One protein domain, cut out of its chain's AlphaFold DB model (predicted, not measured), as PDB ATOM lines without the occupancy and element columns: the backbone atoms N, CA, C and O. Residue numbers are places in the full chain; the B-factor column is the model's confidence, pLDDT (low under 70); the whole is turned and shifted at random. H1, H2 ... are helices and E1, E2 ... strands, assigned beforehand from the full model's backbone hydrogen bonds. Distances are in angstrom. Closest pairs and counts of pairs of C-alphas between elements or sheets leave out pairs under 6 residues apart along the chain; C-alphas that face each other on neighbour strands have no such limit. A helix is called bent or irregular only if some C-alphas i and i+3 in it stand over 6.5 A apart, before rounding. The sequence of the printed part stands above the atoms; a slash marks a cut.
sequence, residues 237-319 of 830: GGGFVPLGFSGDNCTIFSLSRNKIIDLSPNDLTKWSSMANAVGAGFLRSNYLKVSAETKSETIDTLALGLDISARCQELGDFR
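AT A GLANCE: This is residues 237 to 319 of the 830 residues of an uncharacterized protein of Acidovorax wautersii (UniProt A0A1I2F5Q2). What shape do the atoms make? A three-stranded sheet, E1 E2 E3, has helices H2 and H3 over one face, and farther along lies the hairpin E4 and E5, whose tip, residues 291 to 296, sticks out. What is it made of? The printed part has 83 residues, with three named helices and five named strands in the order E1 E2 E3 H1 H2 E4 E5 H3; both sheets are antiparallel and the class is mixed. It is compact, with a radius of gyration of the C-alphas of 12.8 A and spans of 45 by 21 by 18 A.

IN THESE COORDINATES: Where are the strands? E1 is residues 240 to 246, 16.0 A long from C-alpha 240 at (197.041, 147.691, 216.942); E2 is 249 to 254, 14.7 A; E3 is 259 to 263, 12.5 A; E4 is 288 to 290 and E5 297 to 299. Where are the helices? H1 is residues 265 to 268, H2 271 to 286, and H3 301 to 315, 21.3 A long, ending at C-alpha 315 (204.590, 143.720, 205.514). H2 is irregular, with C-alphas 277 and 280 8.8 A apart and a kink of 107 degrees near residue 278.

HOW THE PARTS SIT: How do the strands pair? E1 E2 E3 form a meander, each strand the antiparallel neighbour of the one before, with N 243 and O 251 at 2.9 A and N 252 and O 261 at 3.0 A, within hydrogen-bond range. In the hairpin E4 and E5, N 289 and O 298 are 2.8 A apart. How do the helices sit? H2 and H3 are on the same face of E1 E2 E3, two layers with helices on one face of a sheet, at heights over the sheet of 11.2 A and 8.5 A; the closest C-alphas of E1 and H3 are Gly 244 and Cys 312, 4.1 A. H1 only grazes that sheet and touches H3, closest at the C-alphas of Leu 268 and Gly 305, 4.5 A. Are the helix backbones complete? O i to N i+4 pairs are within range in 9 of 12 for H2 and 10 of 11 for H3, and H1 is too short for one.

THE WHOLE: How large is it? The two C-alphas farthest apart are those of Glu 293 and Arg 319, 45.6 A. Is it cut or uncertain? The printed part has no cut and no long link; its mean pLDDT is 89.7, with residue 237 under 70.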
ATOM      1  N   GLY A 237     195.952 148.569 227.074       59.41
ATOM      2  CA  GLY A 237     195.415 149.886 226.732       59.41
ATOM      3  C   GLY A 237     195.308 150.102 225.230       59.41
ATOM      4  O   GLY A 237     195.984 150.968 224.696       59.41
ATOM      5  N   GLY A 238     194.431 149.343 224.568       80.25
ATOM      6  CA  GLY A 238     194.179 149.459 223.129       80.25
ATOM      7  C   GLY A 238     195.384 149.064 222.271       80.25
ATOM      8  O   GLY A 238     196.045 148.073 222.562       80.25
ATOM      9  N   GLY A 239     195.633 149.820 221.205       91.38
ATOM     10  CA  GLY A 239     196.698 149.571 220.237       91.38
ATOM     11  C   GLY A 239     196.250 148.752 219.029       91.38
ATOM     12  O   GLY A 239     195.065 148.433 218.856       91.38
ATOM     13  N   PHE A 240     197.223 148.437 218.180       94.75
ATOM     14  CA  PHE A 240     197.041 147.691 216.942       94.75
ATOM     15  C   PHE A 240     198.219 146.755 216.673       94.75
ATOM     16  O   PHE A 240     199.311 146.955 217.203       94.75
ATOM     17  N   VAL A 241     197.991 145.772 215.807       94.88
ATOM     18  CA  VAL A 241     199.048 145.032 215.110       94.88
ATOM     19  C   VAL A 241     198.884 145.309 213.609       94.88
ATOM     20  O   VAL A 241     197.763 145.170 213.111       94.88
ATOM     21  N   PRO A 242     199.927 145.758 212.892       94.62
ATOM     22  CA  PRO A 242     199.874 145.943 211.443       94.62
ATOM     23  C   PRO A 242     199.741 144.583 210.746       94.62
ATOM     24  O   PRO A 242     200.306 143.599 211.220       94.62
ATOM     25  N   LEU A 243     198.985 144.518 209.647       93.19
ATOM     26  CA  LEU A 243     198.775 143.279 208.882       93.19
ATOM     27  C   LEU A 243     199.217 143.377 207.411       93.19
ATOM     28  O   LEU A 243     199.237 142.358 206.730       93.19
ATOM     29  N   GLY A 244     199.555 144.577 206.927       93.62
ATOM     30  CA  GLY A 244     199.848 144.853 205.516       93.62
ATOM     31  C   GLY A 244     198.757 145.694 204.845       93.62
ATOM     32  O   GLY A 244     198.074 146.478 205.509       93.62
ATOM     33  N   PHE A 245     198.596 145.536 203.533       91.12
ATOM     34  CA  PHE A 245     197.653 146.278 202.693       91.12
ATOM     35  C   PHE A 245     196.520 145.410 202.142       91.12
ATOM     36  O   PHE A 245     196.723 144.264 201.754       91.12
ATOM     37  N   SER A 246     195.322 145.984 202.037       87.06
ATOM     38  CA  SER A 246     194.183 145.389 201.335       87.06
ATOM     39  C   SER A 246     193.723 146.340 200.232       87.06
ATOM     40  O   SER A 246     192.789 147.126 200.429       87.06
ATOM     41  N   GLY A 247     194.402 146.283 199.083       86.62
ATOM     42  CA  GLY A 247     194.353 147.358 198.090       86.62
ATOM     43  C   GLY A 247     194.989 148.628 198.662       86.62
ATOM     44  O   GLY A 247     195.908 148.549 199.469       86.62
ATOM     45  N   ASP A 248     194.449 149.801 198.332       88.12
ATOM     46  CA  ASP A 248     194.983 151.098 198.793       88.12
ATOM     47  C   ASP A 248     194.790 151.379 200.307       88.12
ATOM     48  O   ASP A 248     195.079 152.479 200.783       88.12
ATOM     49  N   ASN A 249     194.259 150.421 201.078       93.56
ATOM     50  CA  ASN A 249     193.955 150.574 202.503       93.56
ATOM     51  C   ASN A 249     195.006 149.880 203.378       93.56
ATOM     52  O   ASN A 249     195.313 148.707 203.166       93.56
ATOM     53  N   CYS A 250     195.476 150.566 204.423       94.88
ATOM     54  CA  CYS A 250     196.287 149.952 205.473       94.88
ATOM     55  C   CYS A 250     195.398 149.049 206.338       94.88
ATOM     56  O   CYS A 250     194.448 149.532 206.958       94.88
ATOM     57  N   THR A 251     195.701 147.758 206.415       94.88
ATOM     58  CA  THR A 251     194.931 146.799 207.212       94.88
ATOM     59  C   THR A 251     195.627 146.523 208.544       94.88
ATOM     60  O   THR A 251     196.818 146.211 208.597       94.88
ATOM     61  N   ILE A 252     194.876 146.625 209.644       94.88
ATOM     62  CA  ILE A 252     195.378 146.410 211.008       94.88
ATOM     63  C   ILE A 252     194.449 145.503 211.822       94.88
ATOM     64  O   ILE A 252     193.232 145.509 211.634       94.88
ATOM     65  N   PHE A 253     194.995 144.771 212.794       94.00
ATOM     66  CA  PHE A 253     194.216 144.135 213.855       94.00
ATOM     67  C   PHE A 253     194.076 145.090 215.047       94.00
ATOM     68  O   PHE A 253     195.056 145.444 215.699       94.00
ATOM     69  N   SER A 254     192.846 145.491 215.362       94.00
ATOM     70  CA  SER A 254     192.525 146.309 216.533       94.00
ATOM     71  C   SER A 254     192.577 145.480 217.813       94.00
ATOM     72  O   SER A 254     191.719 144.621 218.019       94.00
ATOM     73  N   LEU A 255     193.500 145.787 218.726       91.31
ATOM     74  CA  LEU A 255     193.569 145.124 220.036       91.31
ATOM     75  C   LEU A 255     192.409 145.549 220.954       91.31
ATOM     76  O   LEU A 255     191.912 144.756 221.752       91.31
ATOM     77  N   SER A 256     191.910 146.783 220.804       88.19
ATOM     78  CA  SER A 256     190.762 147.278 221.583       88.19
ATOM     79  C   SER A 256     189.427 146.623 221.197       88.19
ATOM     80  O   SER A 256     188.551 146.468 222.051       88.19
ATOM     81  N   ARG A 257     189.260 146.233 219.924       87.06
ATOM     82  CA  ARG A 257     188.004 145.674 219.384       87.06
ATOM     83  C   ARG A 257     188.102 144.203 218.979       87.06
ATOM     84  O   ARG A 257     187.068 143.600 218.704       87.06
ATOM     85  N   ASN A 258     189.308 143.633 218.968       90.38
ATOM     86  CA  ASN A 258     189.624 142.285 218.488       90.38
ATOM     87  C   ASN A 258     189.116 142.019 217.060       90.38
ATOM     88  O   ASN A 258     188.544 140.969 216.775       90.38
ATOM     89  N   LYS A 259     189.272 143.001 216.168       90.44
ATOM     90  CA  LYS A 259     188.786 142.952 214.782       90.44
ATOM     91  C   LYS A 259     189.809 143.528 213.820       90.44
ATOM     92  O   LYS A 259     190.501 144.484 214.159       90.44
ATOM     93  N   ILE A 260     189.831 142.980 212.610       91.00
ATOM     94  CA  ILE A 260     190.514 143.594 211.473       91.00
ATOM     95  C   ILE A 260     189.777 144.881 211.091       91.00
ATOM     96  O   ILE A 260     188.543 144.920 211.100       91.00
ATOM     97  N   ILE A 261     190.536 145.932 210.797       92.50
ATOM     98  CA  ILE A 261     190.047 147.228 210.335       92.50
ATOM     99  C   ILE A 261     190.913 147.655 209.153       92.50
ATOM    100  O   ILE A 261     192.136 147.723 209.265       92.50
ATOM    101  N   ASP A 262     190.252 147.948 208.040       93.19
ATOM    102  CA  ASP A 262     190.854 148.528 206.847       93.19
ATOM    103  C   ASP A 262     190.763 150.057 206.951       93.19
ATOM    104  O   ASP A 262     189.683 150.604 207.193       93.19
ATOM    105  N   LEU A 263     191.897 150.747 206.826       94.12
ATOM    106  CA  LEU A 263     192.019 152.195 206.986       94.12
ATOM    107  C   LEU A 263     192.418 152.836 205.659       94.12
ATOM    108  O   LEU A 263     193.522 152.616 205.158       94.12
ATOM    109  N   SER A 264     191.528 153.661 205.110       94.50
ATOM    110  CA  SER A 264     191.836 154.450 203.918       94.50
ATOM    111  C   SER A 264     192.826 155.584 204.240       94.50
ATOM    112  O   SER A 264     192.909 156.017 205.397       94.50
ATOM    113  N   PRO A 265     193.507 156.171 203.237       91.44
ATOM    114  CA  PRO A 265     194.300 157.393 203.423       91.44
ATOM    115  C   PRO A 265     193.507 158.543 204.071       91.44
ATOM    116  O   PRO A 265     194.052 159.345 204.830       91.44
ATOM    117  N   ASN A 266     192.190 158.584 203.841       91.94
ATOM    118  CA  ASN A 266     191.277 159.544 204.455       91.94
ATOM    119  C   ASN A 266     190.882 159.193 205.898       91.94
ATOM    120  O   ASN A 266     190.233 160.011 206.543       91.94
ATOM    121  N   ASP A 267     191.180 158.002 206.412       92.75
ATOM    122  CA  ASP A 267     190.900 157.607 207.799       92.75
ATOM    123  C   ASP A 267     192.115 157.757 208.704       92.75
ATOM    124  O   ASP A 267     191.955 158.168 209.853       92.75
ATOM    125  N   LEU A 268     193.318 157.521 208.175       91.75
ATOM    126  CA  LEU A 268     194.591 157.702 208.883       91.75
ATOM    127  C   LEU A 268     194.773 159.129 209.439       91.75
ATOM    128  O   LEU A 268     195.396 159.315 210.477       91.75
ATOM    129  N   THR A 269     194.170 160.138 208.804       89.50
ATOM    130  CA  THR A 269     194.199 161.535 209.272       89.50
ATOM    131  C   THR A 269     193.133 161.867 210.328       89.50
ATOM    132  O   THR A 269     193.283 162.847 211.066       89.50
ATOM    133  N   LYS A 270     192.055 161.078 210.445       90.88
ATOM    134  CA  LYS A 270     190.870 161.406 211.260       90.88
ATOM    135  C   LYS A 270     190.963 160.853 212.682       90.88
ATOM    136  O   LYS A 270     190.955 159.642 212.895       90.88
ATOM    137  N   TRP A 271     190.872 161.743 213.673       87.50
ATOM    138  CA  TRP A 271     190.789 161.371 215.096       87.50
ATOM    139  C   TRP A 271     189.679 160.353 215.395       87.50
ATOM    140  O   TRP A 271     189.917 159.396 216.124       87.50
ATOM    141  N   SER A 272     188.482 160.514 214.823       89.00
ATOM    142  CA  SER A 272     187.356 159.598 215.056       89.00
ATOM    143  C   SER A 272     187.614 158.191 214.508       89.00
ATOM    144  O   SER A 272     187.356 157.213 215.212       89.00
ATOM    145  N   SER A 273     188.169 158.079 213.296       90.94
ATOM    146  CA  SER A 273     188.560 156.794 212.707       90.94
ATOM    147  C   SER A 273     189.677 156.142 213.527       90.94
ATOM    148  O   SER A 273     189.527 154.995 213.940       90.94
ATOM    149  N   MET A 274     190.736 156.882 213.881       91.62
ATOM    150  CA  MET A 274     191.842 156.368 214.703       91.62
ATOM    151  C   MET A 274     191.398 155.950 216.114       91.62
ATOM    152  O   MET A 274     191.742 154.862 216.573       91.62
ATOM    153  N   ALA A 275     190.574 156.747 216.800       90.25
ATOM    154  CA  ALA A 275     190.071 156.428 218.140       90.25
ATOM    155  C   ALA A 275     189.147 155.199 218.157       90.25
ATOM    156  O   ALA A 275     189.144 154.455 219.137       90.25
ATOM    157  N   ASN A 276     188.412 154.954 217.068       89.31
ATOM    158  CA  ASN A 276     187.620 153.741 216.846       89.31
ATOM    159  C   ASN A 276     188.470 152.546 216.366       89.31
ATOM    160  O   ASN A 276     188.043 151.395 216.479       89.31
ATOM    161  N   ALA A 277     189.658 152.801 215.814       90.75
ATOM    162  CA  ALA A 277     190.559 151.775 215.310       90.75
ATOM    163  C   ALA A 277     191.474 151.216 216.408       90.75
ATOM    164  O   ALA A 277     191.483 150.010 216.639       90.75
ATOM    165  N   VAL A 278     192.193 152.076 217.131       92.44
ATOM    166  CA  VAL A 278     193.212 151.664 218.121       92.44
ATOM    167  C   VAL A 278     192.811 151.956 219.574       92.44
ATOM    168  O   VAL A 278     193.455 151.479 220.506       92.44
ATOM    169  N   GLY A 279     191.711 152.683 219.791       91.94
ATOM    170  CA  GLY A 279     191.180 153.015 221.115       91.94
ATOM    171  C   GLY A 279     191.768 154.303 221.704       91.94
ATOM    172  O   GLY A 279     192.982 154.481 221.785       91.94
ATOM    173  N   ALA A 280     190.904 155.199 222.188       89.00
ATOM    174  CA  ALA A 280     191.300 156.526 222.681       89.00
ATOM    175  C   ALA A 280     192.318 156.519 223.845       89.00
ATOM    176  O   ALA A 280     193.065 157.484 223.999       89.00
ATOM    177  N   GLY A 281     192.372 155.448 224.650       89.56
ATOM    178  CA  GLY A 281     193.378 155.282 225.706       89.56
ATOM    179  C   GLY A 281     194.795 155.148 225.144       89.56
ATOM    180  O   GLY A 281     195.674 155.908 225.535       89.56
ATOM    181  N   PHE A 282     194.987 154.268 224.153       91.75
ATOM    182  CA  PHE A 282     196.261 154.086 223.450       91.75
ATOM    183  C   PHE A 282     196.786 155.404 222.874       91.75
ATOM    184  O   PHE A 282     197.958 155.741 223.028       91.75
ATOM    185  N   LEU A 283     195.889 156.170 222.248       90.25
ATOM    186  CA  LEU A 283     196.211 157.444 221.612       90.25
ATOM    187  C   LEU A 283     196.719 158.477 222.620       90.25
ATOM    188  O   LEU A 283     197.754 159.092 222.388       90.25
ATOM    189  N   ARG A 284     196.043 158.617 223.767       88.38
ATOM    190  CA  ARG A 284     196.475 159.517 224.849       88.38
ATOM    191  C   ARG A 284     197.792 159.096 225.504       88.38
ATOM    192  O   ARG A 284     198.458 159.946 226.077       88.38
ATOM    193  N   SER A 285     198.162 157.818 225.438       88.31
ATOM    194  CA  SER A 285     199.421 157.319 226.005       88.31
ATOM    195  C   SER A 285     200.617 157.396 225.052       88.31
ATOM    196  O   SER A 285     201.739 157.471 225.536       88.31
ATOM    197  N   ASN A 286     200.403 157.370 223.729       90.00
ATOM    198  CA  ASN A 286     201.487 157.224 222.742       90.00
ATOM    199  C   ASN A 286     201.574 158.370 221.713       90.00
ATOM    200  O   ASN A 286     202.634 158.580 221.136       90.00
ATOM    201  N   TYR A 287     200.486 159.116 221.483       91.25
ATOM    202  CA  TYR A 287     200.366 160.126 220.415       91.25
ATOM    203  C   TYR A 287     199.837 161.475 220.935       91.25
ATOM    204  O   TYR A 287     199.215 162.241 220.199       91.25
ATOM    205  N   LEU A 288     200.052 161.765 222.221       89.75
ATOM    206  CA  LEU A 288     199.642 163.018 222.853       89.75
ATOM    207  C   LEU A 288     200.594 164.161 222.480       89.75
ATOM    208  O   LEU A 288     201.805 164.065 222.663       89.75
ATOM    209  N   LYS A 289     200.026 165.269 222.007       88.88
ATOM    210  CA  LYS A 289     200.738 166.482 221.603       88.88
ATOM    211  C   LYS A 289     200.203 167.675 222.384       88.88
ATOM    212  O   LYS A 289     199.080 168.128 222.159       88.88
ATOM    213  N   VAL A 290     201.009 168.186 223.309       84.75
ATOM    214  CA  VAL A 290     200.706 169.420 224.046       84.75
ATOM    215  C   VAL A 290     201.115 170.610 223.180       84.75
ATOM    216  O   VAL A 290     202.275 170.727 222.791       84.75
ATOM    217  N   SER A 291     200.171 171.498 222.874       79.62
ATOM    218  CA  SER A 291     200.480 172.771 222.213       79.62
ATOM    219  C   SER A 291     201.261 173.687 223.159       79.62
ATOM    220  O   SER A 291     200.811 173.945 224.276       79.62
ATOM    221  N   ALA A 292     202.413 174.202 222.723       75.75
ATOM    222  CA  ALA A 292     203.256 175.071 223.549       75.75
ATOM    223  C   ALA A 292     202.593 176.427 223.868       75.75
ATOM    224  O   ALA A 292     202.780 176.960 224.960       75.75
ATOM    225  N   GLU A 293     201.800 176.963 222.936       74.75
ATOM    226  CA  GLU A 293     201.175 178.289 223.044       74.75
ATOM    227  C   GLU A 293     199.899 178.254 223.894       74.75
ATOM    228  O   GLU A 293     199.731 179.037 224.827       74.75
ATOM    229  N   THR A 294     198.999 177.314 223.597       77.44
ATOM    230  CA  THR A 294     197.678 177.205 224.240       77.44
ATOM    231  C   THR A 294     197.657 176.266 225.445       77.44
ATOM    232  O   THR A 294     196.641 176.189 226.133       77.44
ATOM    233  N   LYS A 295     198.736 175.503 225.683       79.56
ATOM    234  CA  LYS A 295     198.811 174.379 226.644       79.56
ATOM    235  C   LYS A 295     197.723 173.311 226.454       79.56
ATOM    236  O   LYS A 295     197.502 172.487 227.335       79.56
ATOM    237  N   SER A 296     197.043 173.307 225.306       79.44
ATOM    238  CA  SER A 296     195.965 172.366 225.012       79.44
ATOM    239  C   SER A 296     196.524 171.016 224.577       79.44
ATOM    240  O   SER A 296     197.315 170.942 223.632       79.44
ATOM    241  N   GLU A 297     196.065 169.951 225.226       83.19
ATOM    242  CA  GLU A 297     196.298 168.577 224.792       83.19
ATOM    243  C   GLU A 297     195.536 168.278 223.494       83.19
ATOM    244  O   GLU A 297     194.323 168.464 223.393       83.19
ATOM    245  N   THR A 298     196.266 167.784 222.499       85.75
ATOM    246  CA  THR A 298     195.753 167.306 221.211       85.75
ATOM    247  C   THR A 298     196.359 165.937 220.902       85.75
ATOM    248  O   THR A 298     197.253 165.479 221.615       85.75
ATOM    249  N   ILE A 299     195.872 165.250 219.870       87.62
ATOM    250  CA  ILE A 299     196.404 163.948 219.451       87.62
ATOM    251  C   ILE A 299     196.991 164.091 218.053       87.62
ATOM    252  O   ILE A 299     196.308 164.574 217.149       87.62
ATOM    253  N   ASP A 300     198.235 163.654 217.874       90.81
ATOM    254  CA  ASP A 300     198.907 163.677 216.577       90.81
ATOM    255  C   ASP A 300     198.469 162.476 215.725       90.81
ATOM    256  O   ASP A 300     199.097 161.415 215.700       90.81
ATOM    257  N   THR A 301     197.329 162.633 215.048       89.25
ATOM    258  CA  THR A 301     196.799 161.613 214.133       89.25
ATOM    259  C   THR A 301     197.691 161.415 212.912       89.25
ATOM    260  O   THR A 301     197.724 160.313 212.378       89.25
ATOM    261  N   LEU A 302     198.451 162.435 212.498       90.50
ATOM    262  CA  LEU A 302     199.384 162.332 211.380       90.50
ATOM    263  C   LEU A 302     200.571 161.426 211.735       90.50
ATOM    264  O   LEU A 302     200.906 160.543 210.951       90.50
ATOM    265  N   ALA A 303     201.157 161.589 212.926       92.50
ATOM    266  CA  ALA A 303     202.230 160.719 213.410       92.50
ATOM    267  C   ALA A 303     201.793 159.245 213.481       92.50
ATOM    268  O   ALA A 303     202.514 158.370 213.005       92.50
ATOM    269  N   LEU A 304     200.587 158.965 213.993       93.81
ATOM    270  CA  LEU A 304     200.024 157.609 213.980       93.81
ATOM    271  C   LEU A 304     199.727 157.107 212.561       93.81
ATOM    272  O   LEU A 304     199.988 155.946 212.256       93.81
ATOM    273  N   GLY A 305     199.159 157.951 211.699       94.06
ATOM    274  CA  GLY A 305     198.837 157.579 210.323       94.06
ATOM    275  C   GLY A 305     200.080 157.158 209.538       94.06
ATOM    276  O   GLY A 305     200.038 156.176 208.798       94.06
ATOM    277  N   LEU A 306     201.201 157.853 209.761       94.94
ATOM    278  CA  LEU A 306     202.511 157.506 209.211       94.94
ATOM    279  C   LEU A 306     203.086 156.222 209.833       94.94
ATOM    280  O   LEU A 306     203.564 155.376 209.085       94.94
ATOM    281  N   ASP A 307     202.985 156.033 211.154       95.19
ATOM    282  CA  ASP A 307     203.433 154.809 211.846       95.19
ATOM    283  C   ASP A 307     202.679 153.551 211.372       95.19
ATOM    284  O   ASP A 307     203.292 152.526 211.080       95.19
ATOM    285  N   ILE A 308     201.351 153.639 211.213       95.81
ATOM    286  CA  ILE A 308     200.539 152.571 210.609       95.81
ATOM    287  C   ILE A 308     200.989 152.317 209.164       95.81
ATOM    288  O   ILE A 308     201.221 151.167 208.794       95.81
ATOM    289  N   SER A 309     201.135 153.375 208.359       95.50
ATOM    290  CA  SER A 309     201.491 153.253 206.937       95.50
ATOM    291  C   SER A 309     202.853 152.586 206.738       95.50
ATOM    292  O   SER A 309     202.960 151.664 205.935       95.50
ATOM    293  N   ALA A 310     203.875 153.010 207.488       95.44
ATOM    294  CA  ALA A 310     205.227 152.467 207.394       95.44
ATOM    295  C   ALA A 310     205.260 150.970 207.739       95.44
ATOM    296  O   ALA A 310     205.765 150.168 206.959       95.44
ATOM    297  N   ARG A 311     204.627 150.563 208.846       96.25
ATOM    298  CA  ARG A 311     204.589 149.147 209.248       96.25
ATOM    299  C   ARG A 311     203.738 148.275 208.319       96.25
ATOM    300  O   ARG A 311     204.013 147.091 208.170       96.25
ATOM    301  N   CYS A 312     202.709 148.830 207.676       93.75
ATOM    302  CA  CYS A 312     201.999 148.128 206.604       93.75
ATOM    303  C   CYS A 312     202.873 147.987 205.341       93.75
ATOM    304  O   CYS A 312     202.802 146.958 204.676       93.75
ATOM    305  N   GLN A 313     203.735 148.966 205.030       93.62
ATOM    306  CA  GLN A 313     204.680 148.897 203.900       93.62
ATOM    307  C   GLN A 313     205.792 147.865 204.127       93.62
ATOM    308  O   GLN A 313     206.199 147.203 203.177       93.62
ATOM    309  N   GLU A 314     206.230 147.668 205.373       93.25
ATOM    310  CA  GLU A 314     207.174 146.606 205.758       93.25
ATOM    311  C   GLU A 314     206.603 145.184 205.574       93.25
ATOM    312  O   GLU A 314     207.370 144.242 205.384       93.25
ATOM    313  N   LEU A 315     205.273 145.020 205.614       90.88
ATOM    314  CA  LEU A 315     204.590 143.720 205.514       90.88
ATOM    315  C   LEU A 315     204.059 143.384 204.109       90.88
ATOM    316  O   LEU A 315     203.898 142.207 203.794       90.88
ATOM    317  N   GLY A 316     203.793 144.382 203.260       91.56
ATOM    318  CA  GLY A 316     203.247 144.169 201.915       91.56
ATOM    319  C   GLY A 316     201.754 143.808 201.910       91.56
ATOM    320  O   GLY A 316     200.982 144.345 202.702       91.56
ATOM    321  N   ASP A 317     201.325 142.936 200.993       88.69
ATOM    322  CA  ASP A 317     199.907 142.588 200.799       88.69
ATOM    323  C   ASP A 317     199.361 141.648 201.890       88.69
ATOM    324  O   ASP A 317     199.878 140.555 202.130       88.69
ATOM    325  N   PHE A 318     198.242 142.036 202.504       87.44
ATOM    326  CA  PHE A 318     197.548 141.252 203.520       87.44
ATOM    327  C   PHE A 318     196.612 140.199 202.902       87.44
ATOM    328  O   PHE A 318     195.657 140.523 202.190       87.44
ATOM    329  N   ARG A 319     196.821 138.922 203.246       78.94
ATOM    330  CA  ARG A 319     195.955 137.806 202.824       78.94
ATOM    331  C   ARG A 319     194.883 137.492 203.877       78.94
ATOM    332  O   ARG A 319     195.179 137.352 205.060       78.94
TER     333      ARG A 319